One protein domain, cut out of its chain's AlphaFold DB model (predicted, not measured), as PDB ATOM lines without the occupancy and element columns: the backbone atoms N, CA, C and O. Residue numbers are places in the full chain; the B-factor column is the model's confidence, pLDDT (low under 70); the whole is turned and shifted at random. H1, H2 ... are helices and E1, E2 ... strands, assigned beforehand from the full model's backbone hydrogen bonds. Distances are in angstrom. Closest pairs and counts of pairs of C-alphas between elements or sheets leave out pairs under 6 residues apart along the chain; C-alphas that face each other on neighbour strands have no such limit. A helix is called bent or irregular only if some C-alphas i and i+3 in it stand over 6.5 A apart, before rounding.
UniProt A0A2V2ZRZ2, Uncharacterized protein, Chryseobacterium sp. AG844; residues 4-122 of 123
ATOM      1  N   ASN A   4      -6.596 -38.061  35.397       87.31
ATOM      2  CA  ASN A   4      -5.236 -37.948  34.881       87.31
ATOM      3  C   ASN A   4      -4.855 -36.483  34.627       87.31
ATOM      4  O   ASN A   4      -3.763 -36.056  34.995       87.31
ATOM      5  N   GLU A   5      -5.767 -35.699  34.042       86.56
ATOM      6  CA  GLU A   5      -5.573 -34.256  33.864       86.56
ATOM      7  C   GLU A   5      -5.403 -33.549  35.210       86.56
ATOM      8  O   GLU A   5      -4.474 -32.761  35.361       86.56
ATOM      9  N   TYR A   6      -6.232 -33.877  36.205       90.31
ATOM     10  CA  TYR A   6      -6.128 -33.289  37.542       90.31
ATOM     11  C   TYR A   6      -4.782 -33.572  38.198       90.31
ATOM     12  O   TYR A   6      -4.133 -32.649  38.683       90.31
ATOM     13  N   SER A   7      -4.353 -34.835  38.181       90.12
ATOM     14  CA  SER A   7      -3.084 -35.264  38.770       90.12
ATOM     15  C   SER A   7      -1.892 -34.554  38.119       90.12
ATOM     16  O   SER A   7      -1.025 -34.032  38.813       90.12
ATOM     17  N   LYS A   8      -1.890 -34.442  36.783       89.12
ATOM     18  CA  LYS A   8      -0.827 -33.755  36.032       89.12
ATOM     19  C   LYS A   8      -0.818 -32.244  36.248       89.12
ATOM     20  O   LYS A   8       0.250 -31.646  36.317       89.12
ATOM     21  N   ALA A   9      -1.994 -31.625  36.317       89.31
ATOM     22  CA  ALA A   9      -2.135 -30.177  36.423       89.31
ATOM     23  C   ALA A   9      -2.165 -29.664  37.867       89.31
ATOM     24  O   ALA A   9      -2.234 -28.457  38.062       89.31
ATOM     25  N   GLY A  10      -2.203 -30.539  38.879       91.88
ATOM     26  CA  GLY A  10      -2.508 -30.142  40.258       91.88
ATOM     27  C   GLY A  10      -3.904 -29.518  40.403       91.88
ATOM     28  O   GLY A  10      -4.117 -28.659  41.253       91.88
ATOM     29  N   GLY A  11      -4.830 -29.888  39.515       91.31
ATOM     30  CA  GLY A  11      -6.178 -29.328  39.426       91.31
ATOM     31  C   GLY A  11      -6.290 -27.943  38.788       91.31
ATOM     32  O   GLY A  11      -7.410 -27.473  38.606       91.31
ATOM     33  N   TYR A  12      -5.186 -27.290  38.419       93.12
ATOM     34  CA  TYR A  12      -5.211 -25.983  37.759       93.12
ATOM     35  C   TYR A  12      -5.780 -26.054  36.336       93.12
ATOM     36  O   TYR A  12      -5.823 -27.115  35.710       93.12
ATOM     37  N   LEU A  13      -6.227 -24.907  35.821       90.31
ATOM     38  CA  LEU A  13      -6.757 -24.797  34.467       90.31
ATOM     39  C   LEU A  13      -5.633 -25.033  33.454       90.31
ATOM     40  O   LEU A  13      -4.601 -24.364  33.515       90.31
ATOM     41  N   THR A  14      -5.830 -25.947  32.511       87.88
ATOM     42  CA  THR A  14      -4.851 -26.245  31.460       87.88
ATOM     43  C   THR A  14      -5.521 -26.308  30.097       87.88
ATOM     44  O   THR A  14      -6.691 -26.675  29.972       87.88
ATOM     45  N   GLN A  15      -4.774 -25.931  29.058       85.81
ATOM     46  CA  GLN A  15      -5.173 -26.210  27.685       85.81
ATOM     47  C   GLN A  15      -5.068 -27.715  27.446       85.81
ATOM     48  O   GLN A  15      -4.071 -28.342  27.808       85.81
ATOM     49  N   ARG A  16      -6.089 -28.294  26.813       79.69
ATOM     50  CA  ARG A  16      -6.059 -29.706  26.447       79.69
ATOM     51  C   ARG A  16      -5.010 -29.930  25.361       79.69
ATOM     52  O   ARG A  16      -5.006 -29.231  24.348       79.69
ATOM     53  N   LEU A  17      -4.153 -30.920  25.578       81.00
ATOM     54  CA  LEU A  17      -3.139 -31.370  24.627       81.00
ATOM     55  C   LEU A  17      -3.502 -32.765  24.108       81.00
ATOM     56  O   LEU A  17      -4.138 -33.546  24.818       81.00
ATOM     57  N   ASN A  18      -3.099 -33.084  22.882       80.56
ATOM     58  CA  ASN A  18      -3.097 -34.463  22.389       80.56
ATOM     59  C   ASN A  18      -1.826 -35.221  22.789       80.56
ATOM     60  O   ASN A  18      -0.934 -34.670  23.433       80.56
ATOM     61  N   ASP A  19      -1.729 -36.481  22.360       78.12
ATOM     62  CA  ASP A  19      -0.597 -37.367  22.662       78.12
ATOM     63  C   ASP A  19       0.745 -36.856  22.109       78.12
ATOM     64  O   ASP A  19       1.805 -37.237  22.596       78.12
ATOM     65  N   SER A  20       0.718 -35.957  21.120       82.94
ATOM     66  CA  SER A  20       1.901 -35.286  20.567       82.94
ATOM     67  C   SER A  20       2.221 -33.951  21.253       82.94
ATOM     68  O   SER A  20       3.117 -33.239  20.807       82.94
ATOM     69  N   GLY A  21       1.495 -33.581  22.314       75.88
ATOM     70  CA  GLY A  21       1.686 -32.322  23.036       75.88
ATOM     71  C   GLY A  21       1.146 -31.088  22.305       75.88
ATOM     72  O   GLY A  21       1.487 -29.968  22.674       75.88
ATOM     73  N   ILE A  22       0.319 -31.276  21.276       78.25
ATOM     74  CA  ILE A  22      -0.279 -30.189  20.494       78.25
ATOM     75  C   ILE A  22      -1.618 -29.802  21.122       78.25
ATOM     76  O   ILE A  22      -2.418 -30.673  21.473       78.25
ATOM     77  N   GLU A  23      -1.868 -28.499  21.246       80.62
ATOM     78  CA  GLU A  23      -3.134 -27.959  21.745       80.62
ATOM     79  C   GLU A  23      -4.310 -28.425  20.874       80.62
ATOM     80  O   GLU A  23      -4.278 -28.313  19.648       80.62
ATOM     81  N   MET A  24      -5.348 -28.977  21.504       75.81
ATOM     82  CA  MET A  24      -6.531 -29.484  20.809       75.81
ATOM     83  C   MET A  24      -7.834 -29.111  21.505       75.81
ATOM     84  O   MET A  24      -7.905 -29.009  22.729       75.81
ATOM     85  N   GLY A  25      -8.896 -29.036  20.700       72.56
ATOM     86  CA  GLY A  25     -10.251 -28.757  21.162       72.56
ATOM     87  C   GLY A  25     -10.456 -27.299  21.561       72.56
ATOM     88  O   GLY A  25      -9.604 -26.441  21.335       72.56
ATOM     89  N   GLU A  26     -11.617 -27.016  22.144       72.31
ATOM     90  CA  GLU A  26     -11.855 -25.715  22.758       72.31
ATOM     91  C   GLU A  26     -11.007 -25.583  24.024       72.31
ATOM     92  O   GLU A  26     -10.880 -26.524  24.813       72.31
ATOM     93  N   GLY A  27     -10.410 -24.409  24.207       79.75
ATOM     94  CA  GLY A  27      -9.730 -24.064  25.441       79.75
ATOM     95  C   GLY A  27     -10.712 -24.027  26.612       79.75
ATOM     96  O   GLY A  27     -11.923 -23.857  26.414       79.75
ATOM     97  N   PRO A  28     -10.221 -24.211  27.844       87.50
ATOM     98  CA  PRO A  28     -11.067 -24.163  29.022       87.50
ATOM     99  C   PRO A  28     -11.849 -22.849  29.090       87.50
ATOM    100  O   PRO A  28     -11.305 -21.767  28.855       87.50
ATOM    101  N   TYR A  29     -13.126 -22.945  29.455       87.50
ATOM    102  CA  TYR A  29     -13.975 -21.780  29.656       87.50
ATOM    103  C   TYR A  29     -14.450 -21.666  31.103       87.50
ATOM    104  O   TYR A  29     -14.655 -22.658  31.802       87.50
ATOM    105  N   VAL A  30     -14.656 -20.427  31.536       88.06
ATOM    106  CA  VAL A  30     -15.185 -20.069  32.850       88.06
ATOM    107  C   VAL A  30     -16.502 -19.334  32.657       88.06
ATOM    108  O   VAL A  30     -16.602 -18.407  31.848       88.06
ATOM    109  N   THR A  31     -17.520 -19.747  33.407       86.69
ATOM    110  CA  THR A  31     -18.875 -19.192  33.344       86.69
ATOM    111  C   THR A  31     -19.467 -19.030  34.742       86.69
ATOM    112  O   THR A  31     -19.132 -19.782  35.654       86.69
ATOM    113  N   ARG A  32     -20.371 -18.056  34.909       84.81
ATOM    114  CA  ARG A  32     -21.212 -17.907  36.114       84.81
ATOM    115  C   ARG A  32     -22.612 -18.494  35.944       84.81
ATOM    116  O   ARG A  32     -23.461 -18.323  36.815       84.81
ATOM    117  N   ARG A  33     -22.889 -19.140  34.810       83.38
ATOM    118  CA  ARG A  33     -24.208 -19.703  34.520       83.38
ATOM    119  C   ARG A  33     -24.562 -20.772  35.555       83.38
ATOM    120  O   ARG A  33     -23.883 -21.792  35.669       83.38
ATOM    121  N   LEU A  34     -25.656 -20.529  36.278       79.62
ATOM    122  CA  LEU A  34     -26.111 -21.370  37.387       79.62
ATOM    123  C   LEU A  34     -26.384 -22.815  36.954       79.62
ATOM    124  O   LEU A  34     -26.115 -23.729  37.722       79.62
ATOM    125  N   GLU A  35     -26.854 -23.030  35.724       82.44
ATOM    126  CA  GLU A  35     -27.126 -24.368  35.180       82.44
ATOM    127  C   GLU A  35     -25.893 -25.290  35.222       82.44
ATOM    128  O   GLU A  35     -26.021 -26.472  35.530       82.44
ATOM    129  N   TYR A  36     -24.689 -24.754  34.981       79.06
ATOM    130  CA  TYR A  36     -23.457 -25.544  35.013       79.06
ATOM    131  C   TYR A  36     -23.081 -25.897  36.447       79.06
ATOM    132  O   TYR A  36     -22.679 -27.028  36.710       79.06
ATOM    133  N   ALA A  37     -23.274 -24.961  37.381       76.06
ATOM    134  CA  ALA A  37     -23.088 -25.217  38.805       76.06
ATOM    135  C   ALA A  37     -24.109 -26.243  39.330       76.06
ATOM    136  O   ALA A  37     -23.739 -27.171  40.038       76.06
ATOM    137  N   GLN A  38     -25.378 -26.140  38.931       81.31
ATOM    138  CA  GLN A  38     -26.427 -27.088  39.314       81.31
ATOM    139  C   GLN A  38     -26.162 -28.481  38.755       81.31
ATOM    140  O   GLN A  38     -26.234 -29.460  39.495       81.31
ATOM    141  N   LYS A  39     -25.806 -28.579  37.470       76.94
ATOM    142  CA  LYS A  39     -25.432 -29.856  36.864       76.94
ATOM    143  C   LYS A  39     -24.248 -30.474  37.605       76.94
ATOM    144  O   LYS A  39     -24.293 -31.657  37.935       76.94
ATOM    145  N   ALA A  40     -23.238 -29.663  37.916       73.62
ATOM    146  CA  ALA A  40     -22.072 -30.086  38.674       73.62
ATOM    147  C   ALA A  40     -22.438 -30.610  40.081       73.62
ATOM    148  O   ALA A  40     -21.937 -31.647  40.509       73.62
ATOM    149  N   SER A  41     -23.338 -29.932  40.793       76.75
ATOM    150  CA  SER A  41     -23.706 -30.302  42.164       76.75
ATOM    151  C   SER A  41     -24.698 -31.462  42.268       76.75
ATOM    152  O   SER A  41     -24.627 -32.215  43.235       76.75
ATOM    153  N   PHE A  42     -25.632 -31.607  41.322       79.94
ATOM    154  CA  PHE A  42     -26.808 -32.471  41.510       79.94
ATOM    155  C   PHE A  42     -26.988 -33.561  40.457       79.94
ATOM    156  O   PHE A  42     -27.723 -34.514  40.700       79.94
ATOM    157  N   SER A  43     -26.369 -33.431  39.285       79.81
ATOM    158  CA  SER A  43     -26.639 -34.321  38.146       79.81
ATOM    159  C   SER A  43     -25.382 -34.937  37.543       79.81
ATOM    160  O   SER A  43     -25.466 -35.562  36.492       79.81
ATOM    161  N   PHE A  44     -24.232 -34.761  38.195       81.00
ATOM    162  CA  PHE A  44     -22.972 -35.327  37.743       81.00
ATOM    163  C   PHE A  44     -22.930 -36.841  37.971       81.00
ATOM    164  O   PHE A  44     -23.022 -37.294  39.112       81.00
ATOM    165  N   GLY A  45     -22.773 -37.622  36.902       80.38
ATOM    166  CA  GLY A  45     -22.794 -39.084  36.997       80.38
ATOM    167  C   GLY A  45     -22.344 -39.803  35.728       80.38
ATOM    168  O   GLY A  45     -21.686 -39.224  34.863       80.38
ATOM    169  N   TYR A  46     -22.687 -41.091  35.608       79.31
ATOM    170  CA  TYR A  46     -22.191 -41.979  34.546       79.31
ATOM    171  C   TYR A  46     -22.324 -41.460  33.105       79.31
ATOM    172  O   TYR A  46     -21.437 -41.718  32.285       79.31
ATOM    173  N   SER A  47     -23.378 -40.699  32.805       82.69
ATOM    174  CA  SER A  47     -23.625 -40.119  31.479       82.69
ATOM    175  C   SER A  47     -22.728 -38.927  31.127       82.69
ATOM    176  O   SER A  47     -22.716 -38.502  29.974       82.69
ATOM    177  N   ASP A  48     -21.992 -38.358  32.086       82.31
ATOM    178  CA  ASP A  48     -21.126 -37.209  31.835       82.31
ATOM    179  C   ASP A  48     -19.766 -37.607  31.259       82.31
ATOM    180  O   ASP A  48     -19.202 -38.658  31.561       82.31
ATOM    181  N   GLN A  49     -19.205 -36.715  30.445       82.25
ATOM    182  CA  GLN A  49     -17.919 -36.915  29.769       82.25
ATOM    183  C   GLN A  49     -16.694 -36.692  30.673       82.25
ATOM    184  O   GLN A  49     -15.564 -36.852  30.221       82.25
ATOM    185  N   TYR A  50     -16.900 -36.285  31.926       83.81
ATOM    186  CA  TYR A  50     -15.834 -35.928  32.862       83.81
ATOM    187  C   TYR A  50     -15.817 -36.882  34.055       83.81
ATOM    188  O   TYR A  50     -16.875 -37.344  34.464       83.81
ATOM    189  N   ASP A  51     -14.643 -37.113  34.647       87.50
ATOM    190  CA  ASP A  51     -14.495 -38.009  35.808       87.50
ATOM    191  C   ASP A  51     -14.680 -37.282  37.142       87.50
ATOM    192  O   ASP A  51     -15.151 -37.866  38.116       87.50
ATOM    193  N   ILE A  52     -14.299 -36.004  37.199       88.88
ATOM    194  CA  ILE A  52     -14.359 -35.189  38.411       88.88
ATOM    195  C   ILE A  52     -14.811 -33.755  38.136       88.88
ATOM    196  O   ILE A  52     -14.654 -33.212  37.029       88.88
ATOM    197  N   ILE A  53     -15.276 -33.120  39.210       88.25
ATOM    198  CA  ILE A  53     -15.560 -31.691  39.295       88.25
ATOM    199  C   ILE A  53     -14.585 -31.053  40.275       88.25
ATOM    200  O   ILE A  53     -14.445 -31.499  41.416       88.25
ATOM    201  N   VAL A  54     -13.948 -29.982  39.811       88.62
ATOM    202  CA  VAL A  54     -12.963 -29.209  40.562       88.62
ATOM    203  C   VAL A  54     -13.547 -27.838  40.873       88.62
ATOM    204  O   VAL A  54     -14.056 -27.159  39.983       88.62
ATOM    205  N   GLN A  55     -13.467 -27.436  42.135       89.12
ATOM    206  CA  GLN A  55     -13.825 -26.109  42.600       89.12
ATOM    207  C   GLN A  55     -12.586 -25.217  42.668       89.12
ATOM    208  O   GLN A  55     -11.532 -25.619  43.166       89.12
ATOM    209  N   TYR A  56     -12.765 -23.975  42.224       91.62
ATOM    210  CA  TYR A  56     -11.787 -22.900  42.322       91.62
ATOM    211  C   TYR A  56     -12.352 -21.771  43.178       91.62
ATOM    212  O   TYR A  56     -13.505 -21.373  43.002       91.62
ATOM    213  N   THR A  57     -11.527 -21.223  44.066       92.81
ATOM    214  CA  THR A  57     -11.844 -20.003  44.815       92.81
ATOM    215  C   THR A  57     -11.059 -18.851  44.207       92.81
ATOM    216  O   THR A  57      -9.868 -18.996  43.959       92.81
ATOM    217  N   VAL A  58     -11.703 -17.711  43.956       94.38
ATOM    218  CA  VAL A  58     -11.073 -16.519  43.360       94.38
ATOM    219  C   VAL A  58     -11.495 -15.251  44.115       94.38
ATOM    220  O   VAL A  58     -12.559 -15.255  44.745       94.38
ATOM    221  N   PRO A  59     -10.715 -14.152  44.063       95.50
ATOM    222  CA  PRO A  59     -11.085 -12.886  44.672       95.50
ATOM    223  C   PRO A  59     -12.424 -12.353  44.162       95.50
ATOM    224  O   PRO A  59     -12.827 -12.540  43.009       95.50
ATOM    225  N   ARG A  60     -13.100 -11.578  45.012       93.94
ATOM    226  CA  ARG A  60     -14.236 -10.771  44.565       93.94
ATOM    227  C   ARG A  60     -13.751  -9.773  43.506       93.94
ATOM    228  O   ARG A  60     -12.767  -9.077  43.718       93.94
ATOM    229  N   GLY A  61     -14.466  -9.686  42.385       93.94
ATOM    230  CA  GLY A  61     -14.127  -8.788  41.272       93.94
ATOM    231  C   GLY A  61     -13.391  -9.456  40.106       93.94
ATOM    232  O   GLY A  61     -13.346  -8.864  39.030       93.94
ATOM    233  N   THR A  62     -12.925 -10.703  40.250       94.62
ATOM    234  CA  THR A  62     -12.269 -11.468  39.168       94.62
ATOM    235  C   THR A  62     -13.089 -11.506  37.876       94.62
ATOM    236  O   THR A  62     -12.545 -11.359  36.784       94.62
ATOM    237  N   TYR A  63     -14.417 -11.608  37.984       93.44
ATOM    238  CA  TYR A  63     -15.308 -11.547  36.825       93.44
ATOM    239  C   TYR A  63     -15.193 -10.220  36.048       93.44
ATOM    240  O   TYR A  63     -15.072 -10.237  34.825       93.44
ATOM    241  N   GLU A  64     -15.208  -9.071  36.734       94.88
ATOM    242  CA  GLU A  64     -15.097  -7.764  36.067       94.88
ATOM    243  C   GLU A  64     -13.692  -7.556  35.492       94.88
ATOM    244  O   GLU A  64     -13.552  -6.975  34.418       94.88
ATOM    245  N   ILE A  65     -12.658  -8.097  36.147       95.19
ATOM    246  CA  ILE A  65     -11.295  -8.116  35.604       95.19
ATOM    247  C   ILE A  65     -11.284  -8.847  34.259       95.19
ATOM    248  O   ILE A  65     -10.891  -8.252  33.257       95.19
ATOM    249  N   PHE A  66     -11.775 -10.090  34.200       95.44
ATOM    250  CA  PHE A  66     -11.826 -10.853  32.947       95.44
ATOM    251  C   PHE A  66     -12.673 -10.149  31.889       95.44
ATOM    252  O   PHE A  66     -12.238  -9.968  30.755       95.44
ATOM    253  N   LYS A  67     -13.839  -9.627  32.265       95.12
ATOM    254  CA  LYS A  67     -14.685  -8.842  31.361       95.12
ATOM    255  C   LYS A  67     -13.965  -7.640  30.750       95.12
ATOM    256  O   LYS A  67     -14.206  -7.346  29.575       95.12
ATOM    257  N   ASN A  68     -13.083  -6.981  31.494       95.88
ATOM    258  CA  ASN A  68     -12.354  -5.809  31.021       95.88
ATOM    259  C   ASN A  68     -11.124  -6.165  30.175       95.88
ATOM    260  O   ASN A  68     -10.900  -5.510  29.161       95.88
ATOM    261  N   ILE A  69     -10.371  -7.211  30.532       95.44
ATOM    262  CA  ILE A  69      -9.147  -7.591  29.801       95.44
ATOM    263  C   ILE A  69      -9.414  -8.472  28.573       95.44
ATOM    264  O   ILE A  69      -8.582  -8.539  27.672       95.44
ATOM    265  N   SER A  70     -10.547  -9.179  28.526       96.44
ATOM    266  CA  SER A  70     -10.809 -10.162  27.472       96.44
ATOM    267  C   SER A  70     -11.243  -9.541  26.143       96.44
ATOM    268  O   SER A  70     -12.062  -8.613  26.086       96.44
ATOM    269  N   LEU A  71     -10.753 -10.148  25.063       96.31
ATOM    270  CA  LEU A  71     -11.062  -9.834  23.671       96.31
ATOM    271  C   LEU A  71     -12.501 -10.240  23.317       96.31
ATOM    272  O   LEU A  71     -12.960 -11.295  23.754       96.31
ATOM    273  N   PRO A  72     -13.244  -9.462  22.513       95.19
ATOM    274  CA  PRO A  72     -14.586  -9.853  22.085       95.19
ATOM    275  C   PRO A  72     -14.539 -11.058  21.133       95.19
ATOM    276  O   PRO A  72     -13.814 -11.034  20.147       95.19
ATOM    277  N   ALA A  73     -15.360 -12.086  21.365       92.31
ATOM    278  CA  ALA A  73     -15.369 -13.304  20.541       92.31
ATOM    279  C   ALA A  73     -15.630 -13.065  19.043       92.31
ATOM    280  O   ALA A  73     -15.101 -13.777  18.193       92.31
ATOM    281  N   ARG A  74     -16.443 -12.062  18.690       90.88
ATOM    282  CA  ARG A  74     -16.756 -11.764  17.288       90.88
ATOM    283  C   ARG A  74     -15.502 -11.257  16.569       90.88
ATOM    284  O   ARG A  74     -15.064 -10.142  16.822       90.88
ATOM    285  N   GLY A  75     -14.983 -12.066  15.647       87.56
ATOM    286  CA  GLY A  75     -13.804 -11.735  14.843       87.56
ATOM    287  C   GLY A  75     -12.461 -11.983  15.535       87.56
ATOM    288  O   GLY A  75     -11.432 -11.717  14.924       87.56
ATOM    289  N   THR A  76     -12.455 -12.522  16.760       90.75
ATOM    290  CA  THR A  76     -11.220 -12.903  17.462       90.75
ATOM    291  C   THR A  76     -10.959 -14.391  17.282       90.75
ATOM    292  O   THR A  76     -11.838 -15.217  17.526       90.75
ATOM    293  N   THR A  77      -9.739 -14.744  16.879       89.25
ATOM    294  CA  THR A  77      -9.310 -16.146  16.742       89.25
ATOM    295  C   THR A  77      -8.559 -16.628  17.985       89.25
ATOM    296  O   THR A  77      -7.990 -15.821  18.720       89.25
ATOM    297  N   MET A  78      -8.496 -17.950  18.193       87.62
ATOM    298  CA  MET A  78      -7.686 -18.560  19.266       87.62
ATOM    299  C   MET A  78      -6.224 -18.104  19.185       87.62
ATOM    300  O   MET A  78      -5.684 -17.569  20.151       87.62
ATOM    301  N   ARG A  79      -5.641 -18.160  17.978       88.38
ATOM    302  CA  ARG A  79      -4.275 -17.700  17.697       88.38
ATOM    303  C   ARG A  79      -4.049 -16.238  18.088       88.38
ATOM    304  O   ARG A  79      -3.007 -15.910  18.641       88.38
ATOM    305  N   GLN A  80      -5.009 -15.358  17.810       91.50
ATOM    306  CA  GLN A  80      -4.911 -13.951  18.199       91.50
ATOM    307  C   GLN A  80      -4.947 -13.781  19.724       91.50
ATOM    308  O   GLN A  80      -4.176 -12.997  20.272       91.50
ATOM    309  N   SER A  81      -5.812 -14.535  20.406       91.31
ATOM    310  CA  SER A  81      -5.882 -14.581  21.871       91.31
ATOM    311  C   SER A  81      -4.556 -15.032  22.492       91.31
ATOM    312  O   SER A  81      -4.052 -14.382  23.404       91.31
ATOM    313  N   GLU A  82      -3.947 -16.094  21.964       88.94
ATOM    314  CA  GLU A  82      -2.642 -16.587  22.423       88.94
ATOM    315  C   GLU A  82      -1.510 -15.592  22.154       88.94
ATOM    316  O   GLU A  82      -0.695 -15.345  23.041       88.94
ATOM    317  N   GLN A  83      -1.473 -14.988  20.962       91.38
ATOM    318  CA  GLN A  83      -0.453 -14.000  20.589       91.38
ATOM    319  C   GLN A  83      -0.486 -12.763  21.487       91.38
ATOM    320  O   GLN A  83       0.566 -12.253  21.866       91.38
ATOM    321  N   LEU A  84      -1.683 -12.283  21.823       92.19
ATOM    322  CA  LEU A  84      -1.864 -11.145  22.724       92.19
ATOM    323  C   LEU A  84      -1.793 -11.548  24.202       92.19
ATOM    324  O   LEU A  84      -1.721 -10.679  25.065       92.19
ATOM    325  N   GLY A  85      -1.835 -12.847  24.500       92.12
ATOM    326  CA  GLY A  85      -1.906 -13.362  25.861       92.12
ATOM    327  C   GLY A  85      -3.191 -12.967  26.587       92.12
ATOM    328  O   GLY A  85      -3.169 -12.848  27.803       92.12
ATOM    329  N   LEU A  86      -4.302 -12.747  25.877       94.75
ATOM    330  CA  LEU A  86      -5.564 -12.269  26.457       94.75
ATOM    331  C   LEU A  86      -6.685 -13.295  26.268       94.75
ATOM    332  O   LEU A  86      -6.766 -13.884  25.193       94.75
ATOM    333  N   PRO A  87      -7.583 -13.500  27.253       95.31
ATOM    334  CA  PRO A  87      -8.704 -14.423  27.095       95.31
ATOM    335  C   PRO A  87      -9.752 -13.874  26.120       95.31
ATOM    336  O   PRO A  87      -9.794 -12.674  25.839       95.31
ATOM    337  N   ILE A  88     -10.663 -14.731  25.666       95.19
ATOM    338  CA  ILE A  88     -11.796 -14.340  24.818       95.19
ATOM    339  C   ILE A  88     -13.071 -14.281  25.662       95.19
ATOM    340  O   ILE A  88     -13.373 -15.231  26.375       95.19
ATOM    341  N   LYS A  89     -13.855 -13.202  25.551       95.44
ATOM    342  CA  LYS A  89     -15.195 -13.090  26.146       95.44
ATOM    343  C   LYS A  89     -16.293 -13.274  25.104       95.44
ATOM    344  O   LYS A  89     -16.324 -12.587  24.078       95.44
ATOM    345  N   LYS A  90     -17.251 -14.150  25.403       93.19
ATOM    346  CA  LYS A  90     -18.453 -14.399  24.594       93.19
ATOM    347  C   LYS A  90     -19.696 -14.133  25.431       93.19
ATOM    348  O   LYS A  90     -19.777 -14.595  26.563       93.19
ATOM    349  N   ARG A  91     -20.656 -13.375  24.890       90.19
ATOM    350  CA  ARG A  91     -21.921 -13.097  25.581       90.19
ATOM    351  C   ARG A  91     -22.931 -14.205  25.290       90.19
ATOM    352  O   ARG A  91     -23.261 -14.420  24.128       90.19
ATOM    353  N   GLU A  92     -23.438 -14.858  26.327       85.94
ATOM    354  CA  GLU A  92     -24.435 -15.929  26.243       85.94
ATOM    355  C   GLU A  92     -25.427 -15.817  27.402       85.94
ATOM    356  O   GLU A  92     -25.031 -15.575  28.539       85.94
ATOM    357  N   ALA A  93     -26.725 -15.975  27.116       82.69
ATOM    358  CA  ALA A  93     -27.795 -15.928  28.121       82.69
ATOM    359  C   ALA A  93     -27.730 -14.703  29.069       82.69
ATOM    360  O   ALA A  93     -28.063 -14.788  30.246       82.69
ATOM    361  N   GLY A  94     -27.285 -13.552  28.551       82.50
ATOM    362  CA  GLY A  94     -27.188 -12.301  29.310       82.50
ATOM    363  C   GLY A  94     -25.874 -12.087  30.070       82.50
ATOM    364  O   GLY A  94     -25.647 -10.961  30.508       82.50
ATOM    365  N   ASP A  95     -24.986 -13.083  30.143       88.94
ATOM    366  CA  ASP A  95     -23.698 -13.009  30.849       88.94
ATOM    367  C   ASP A  95     -22.496 -13.223  29.900       88.94
ATOM    368  O   ASP A  95     -22.672 -13.572  28.732       88.94
ATOM    369  N   TYR A  96     -21.273 -12.974  30.375       92.12
ATOM    370  CA  TYR A  96     -20.031 -13.275  29.659       92.12
ATOM    371  C   TYR A  96     -19.412 -14.586  30.144       92.12
ATOM    372  O   TYR A  96     -19.215 -14.790  31.342       92.12
ATOM    373  N   ASN A  97     -19.040 -15.424  29.183       92.75
ATOM    374  CA  ASN A  97     -18.177 -16.583  29.368       92.75
ATOM    375  C   ASN A  97     -16.772 -16.232  28.886       92.75
ATOM    376  O   ASN A  97     -16.627 -15.517  27.888       92.75
ATOM    377  N   PHE A  98     -15.756 -16.740  29.577       94.25
ATOM    378  CA  PHE A  98     -14.353 -16.456  29.281       94.25
ATOM    379  C   PHE A  98     -13.638 -17.724  28.858       94.25
ATOM    380  O   PHE A  98     -13.580 -18.661  29.644       94.25
ATOM    381  N   SER A  99     -13.085 -17.741  27.653       93.69
ATOM    382  CA  SER A  99     -12.277 -18.844  27.141       93.69
ATOM    383  C   SER A  99     -10.796 -18.493  27.231       93.69
ATOM    384  O   SER A  99     -10.380 -17.401  26.827       93.69
ATOM    385  N   PHE A 100     -10.015 -19.430  27.752       93.56
ATOM    386  CA  PHE A 100      -8.572 -19.330  27.920       93.56
ATOM    387  C   PHE A 100      -7.905 -20.362  27.005       93.56
ATOM    388  O   PHE A 100      -8.355 -21.500  26.941       93.56
ATOM    389  N   TYR A 101      -6.856 -19.961  26.297       90.50
ATOM    390  CA  TYR A 101      -6.124 -20.750  25.316       90.50
ATOM    391  C   TYR A 101      -4.623 -20.706  25.604       90.50
ATOM    392  O   TYR A 101      -4.050 -19.645  25.896       90.50
ATOM    393  N   GLY A 102      -3.996 -21.878  25.548       87.44
ATOM    394  CA  GLY A 102      -2.565 -22.055  25.766       87.44
ATOM    395  C   GLY A 102      -2.058 -21.360  27.029       87.44
ATOM    396  O   GLY A 102      -2.529 -21.599  28.148       87.44
ATOM    397  N   ARG A 103      -1.090 -20.454  26.851       84.88
ATOM    398  CA  ARG A 103      -0.392 -19.766  27.953       84.88
ATOM    399  C   ARG A 103      -1.278 -18.818  28.759       84.88
ATOM    400  O   ARG A 103      -0.960 -18.548  29.915       84.88
ATOM    401  N   ASN A 104      -2.380 -18.318  28.198       90.75
ATOM    402  CA  ASN A 104      -3.217 -17.354  28.916       90.75
ATOM    403  C   ASN A 104      -4.090 -18.018  30.006       90.75
ATOM    404  O   ASN A 104      -4.662 -17.314  30.833       90.75
ATOM    405  N   THR A 105      -4.119 -19.356  30.093       92.12
ATOM    406  CA  THR A 105      -4.678 -20.088  31.251       92.12
ATOM    407  C   THR A 105      -4.033 -19.658  32.573       92.12
ATOM    408  O   THR A 105      -4.697 -19.643  33.612       92.12
ATOM    409  N   ALA A 106      -2.777 -19.193  32.532       91.62
ATOM    410  CA  ALA A 106      -2.085 -18.596  33.671       91.62
ATOM    411  C   ALA A 106      -2.803 -17.357  34.240       91.62
ATOM    412  O   ALA A 106      -2.723 -17.107  35.442       91.62
ATOM    413  N   ILE A 107      -3.552 -16.609  33.421       93.75
ATOM    414  CA  ILE A 107      -4.344 -15.462  33.883       93.75
ATOM    415  C   ILE A 107      -5.423 -15.930  34.849       93.75
ATOM    416  O   ILE A 107      -5.562 -15.352  35.919       93.75
ATOM    417  N   PHE A 108      -6.150 -16.998  34.516       94.44
ATOM    418  CA  PHE A 108      -7.108 -17.571  35.453       94.44
ATOM    419  C   PHE A 108      -6.396 -18.130  36.686       94.44
ATOM    420  O   PHE A 108      -6.735 -17.767  37.812       94.44
ATOM    421  N   ASN A 109      -5.370 -18.957  36.473       94.75
ATOM    422  CA  ASN A 109      -4.694 -19.666  37.557       94.75
ATOM    423  C   ASN A 109      -4.053 -18.726  38.586       94.75
ATOM    424  O   ASN A 109      -4.117 -18.999  39.779       94.75
ATOM    425  N   SER A 110      -3.503 -17.591  38.148       94.12
ATOM    426  CA  SER A 110      -2.920 -16.574  39.038       94.12
ATOM    427  C   SER A 110      -3.943 -15.865  39.931       94.12
ATOM    428  O   SER A 110      -3.560 -15.254  40.926       94.12
ATOM    429  N   THR A 111      -5.238 -15.959  39.612       94.81
ATOM    430  CA  THR A 111      -6.312 -15.428  40.463       94.81
ATOM    431  C   THR A 111      -6.810 -16.431  41.497       94.81
ATOM    432  O   THR A 111      -7.619 -16.059  42.339       94.81
ATOM    433  N   ILE A 112      -6.387 -17.695  41.450       94.94
ATOM    434  CA  ILE A 112      -6.897 -18.714  42.371       94.94
ATOM    435  C   ILE A 112      -6.346 -18.464  43.781       94.94
ATOM    436  O   ILE A 112      -5.149 -18.264  43.977       94.94
ATOM    437  N   ILE A 113      -7.236 -18.494  44.773       95.50
ATOM    438  CA  ILE A 113      -6.908 -18.447  46.198       95.50
ATOM    439  C   ILE A 113      -6.926 -19.873  46.742       95.50
ATOM    440  O   ILE A 113      -7.960 -20.545  46.718       95.50
ATOM    441  N   GLY A 114      -5.797 -20.304  47.301       94.12
ATOM    442  CA  GLY A 114      -5.635 -21.663  47.809       94.12
ATOM    443  C   GLY A 114      -5.480 -22.689  46.686       94.12
ATOM    444  O   GLY A 114      -5.200 -22.347  45.541       94.12
ATOM    445  N   LEU A 115      -5.627 -23.966  47.035       93.50
ATOM    446  CA  LEU A 115      -5.497 -25.063  46.077       93.50
ATOM    447  C   LEU A 115      -6.858 -25.407  45.451       93.50
ATOM    448  O   LEU A 115      -7.863 -25.391  46.168       93.50
ATOM    449  N   PRO A 116      -6.903 -25.765  44.154       93.50
ATOM    450  CA  PRO A 116      -8.079 -26.387  43.550       93.50
ATOM    451  C   PRO A 116      -8.513 -27.637  44.329       93.50
ATOM    452  O   PRO A 116      -7.669 -28.409  44.783       93.50
ATOM    453  N   GLN A 117      -9.823 -27.849  44.485       92.06
ATOM    454  CA  GLN A 117     -10.363 -28.968  45.271       92.06
ATOM    455  C   GLN A 117     -11.341 -29.810  44.463       92.06
ATOM    456  O   GLN A 117     -12.217 -29.273  43.791       92.06
ATOM    457  N   ILE A 118     -11.238 -31.133  44.568       90.88
ATOM    458  CA  ILE A 118     -12.258 -32.036  44.029       90.88
ATOM    459  C   ILE A 118     -13.490 -31.958  44.930       90.88
ATOM    460  O   ILE A 118     -13.406 -32.262  46.116       90.88
ATOM    461  N   ILE A 119     -14.631 -31.580  44.357       89.62
ATOM    462  CA  ILE A 119     -15.911 -31.501  45.083       89.62
ATOM    463  C   ILE A 119     -16.898 -32.591  44.675       89.62
ATOM    464  O   ILE A 119     -17.884 -32.826  45.366       89.62
ATOM    465  N   SER A 120     -16.642 -33.266  43.555       87.88
ATOM    466  CA  SER A 120     -17.436 -34.406  43.126       87.88
ATOM    467  C   SER A 120     -16.613 -35.331  42.246       87.88
ATOM    468  O   SER A 120     -15.795 -34.891  41.435       87.88
ATOM    469  N   ILE A 121     -16.855 -36.621  42.423       87.50
ATOM    470  CA  ILE A 121     -16.256 -37.715  41.672       87.50
ATOM    471  C   ILE A 121     -17.414 -38.450  41.021       87.50
ATOM    472  O   ILE A 121     -18.425 -38.696  41.681       87.50
ATOM    473  N   LYS A 122     -17.259 -38.789  39.744       83.69
ATOM    474  CA  LYS A 122     -18.251 -39.527  38.976       83.69
ATOM    475  C   LYS A 122     -18.575 -40.827  39.711       83.69
ATOM    476  O   LYS A 122     -17.679 -41.631  39.971       83.69
TER     477      LYS A 122
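AT A GLANCE: This is residues 4 to 122 of the 123 residues of an uncharacterized protein of Chryseobacterium sp. AG844 (UniProt A0A2V2ZRZ2). Two small lobes face each other across a long loop: one is the two-stranded hairpin E2 and E3 with H3 packed on it and H4 and H5 near its E2 start and E3 end, the other is the two-stranded ladder E1 and E4 with H2 over one face of it. The unnamed stretch of residues 10 to 33 runs from H1 to H2 and passes between the lobes, while H1 stands apart on the side of the ladder away from H2. The printed part has 119 residues with five named helices and four named strands, in the order H1 H2 E1 H3 H4 E2 E3 H5 E4; the sheets, E1 - E4 and E2 - E3, are both antiparallel. The class is mixed, helices and strands, with under half of the residues in named elements. The whole is compact, with a radius of gyration of the C-alphas of 14.5 A and spans of 37 by 37 by 28 A.

HOW THE PARTS SIT: E2, residues 88 to 92, and E3, residues 95 to 99, form a hairpin, antiparallel at 146 degrees; N 90 and O 97 are 2.9 A apart, within hydrogen-bond range. Residues 29 to 30 pair antiparallel with residues 98 to 99 of E3, and residues 71 to 72 pair parallel with residues 88 to 89 of E2. H3, residues 62 to 69, comes closest to E2 at the C-alphas of Lys 67 and Lys 89, 6.7 A apart. H4, residues 78 to 84, and H5, residues 102 to 109, only just touch, with 3 pairs of C-alphas within 8 A; the closest are those of Glu 82 and Gly 102, 6.4 A apart. Their lines are about perpendicular at 70.2 degrees, only just past steep. E1, residues 52 to 55, and E4, residues 117 to 121, are antiparallel at 149 degrees, with N 55 and O 117 2.8 A apart. H2, residues 34 to 42, comes closest to E1 at the C-alphas of Ala 40 and Ile 53, 6.7 A apart. H1, residues 4 to 9, is only just apart from E1, the closest C-alphas being 8.5 A apart. In H1, H2, H3 and H4 every O i to N i+4 pair is within hydrogen-bond range; in H5 it is 1 of 4, beside 5 of 5 O i to N i+3 pairs.

IN THESE COORDINATES: E2 is 12.8 A long, and E3 13.4 A. H5 is 12.2 A long and neither bent nor irregular, but only just: C-alphas 102 and 105 are 6.2 A apart. H2 measures 11.9 A, E4 11.1 A, H3 10.6 A, E1 and H4 10.0 A each, and H1 8.5 A. H1 begins at C-alpha 4, (-5.236, -37.948, 34.881); E2 begins at C-alpha 88, (-11.796, -14.340, 24.818); E4 ends at C-alpha 121, (-16.256, -37.715, 41.672).

THE WHOLE: The two C-alphas farthest apart are those of Tyr 46 and Leu 84, 38.8 A. The printed part has no cut, and the link from H1 to H2, 24 residues, is long. The mean pLDDT of the printed part is 88.2, and no printed residue is under 70.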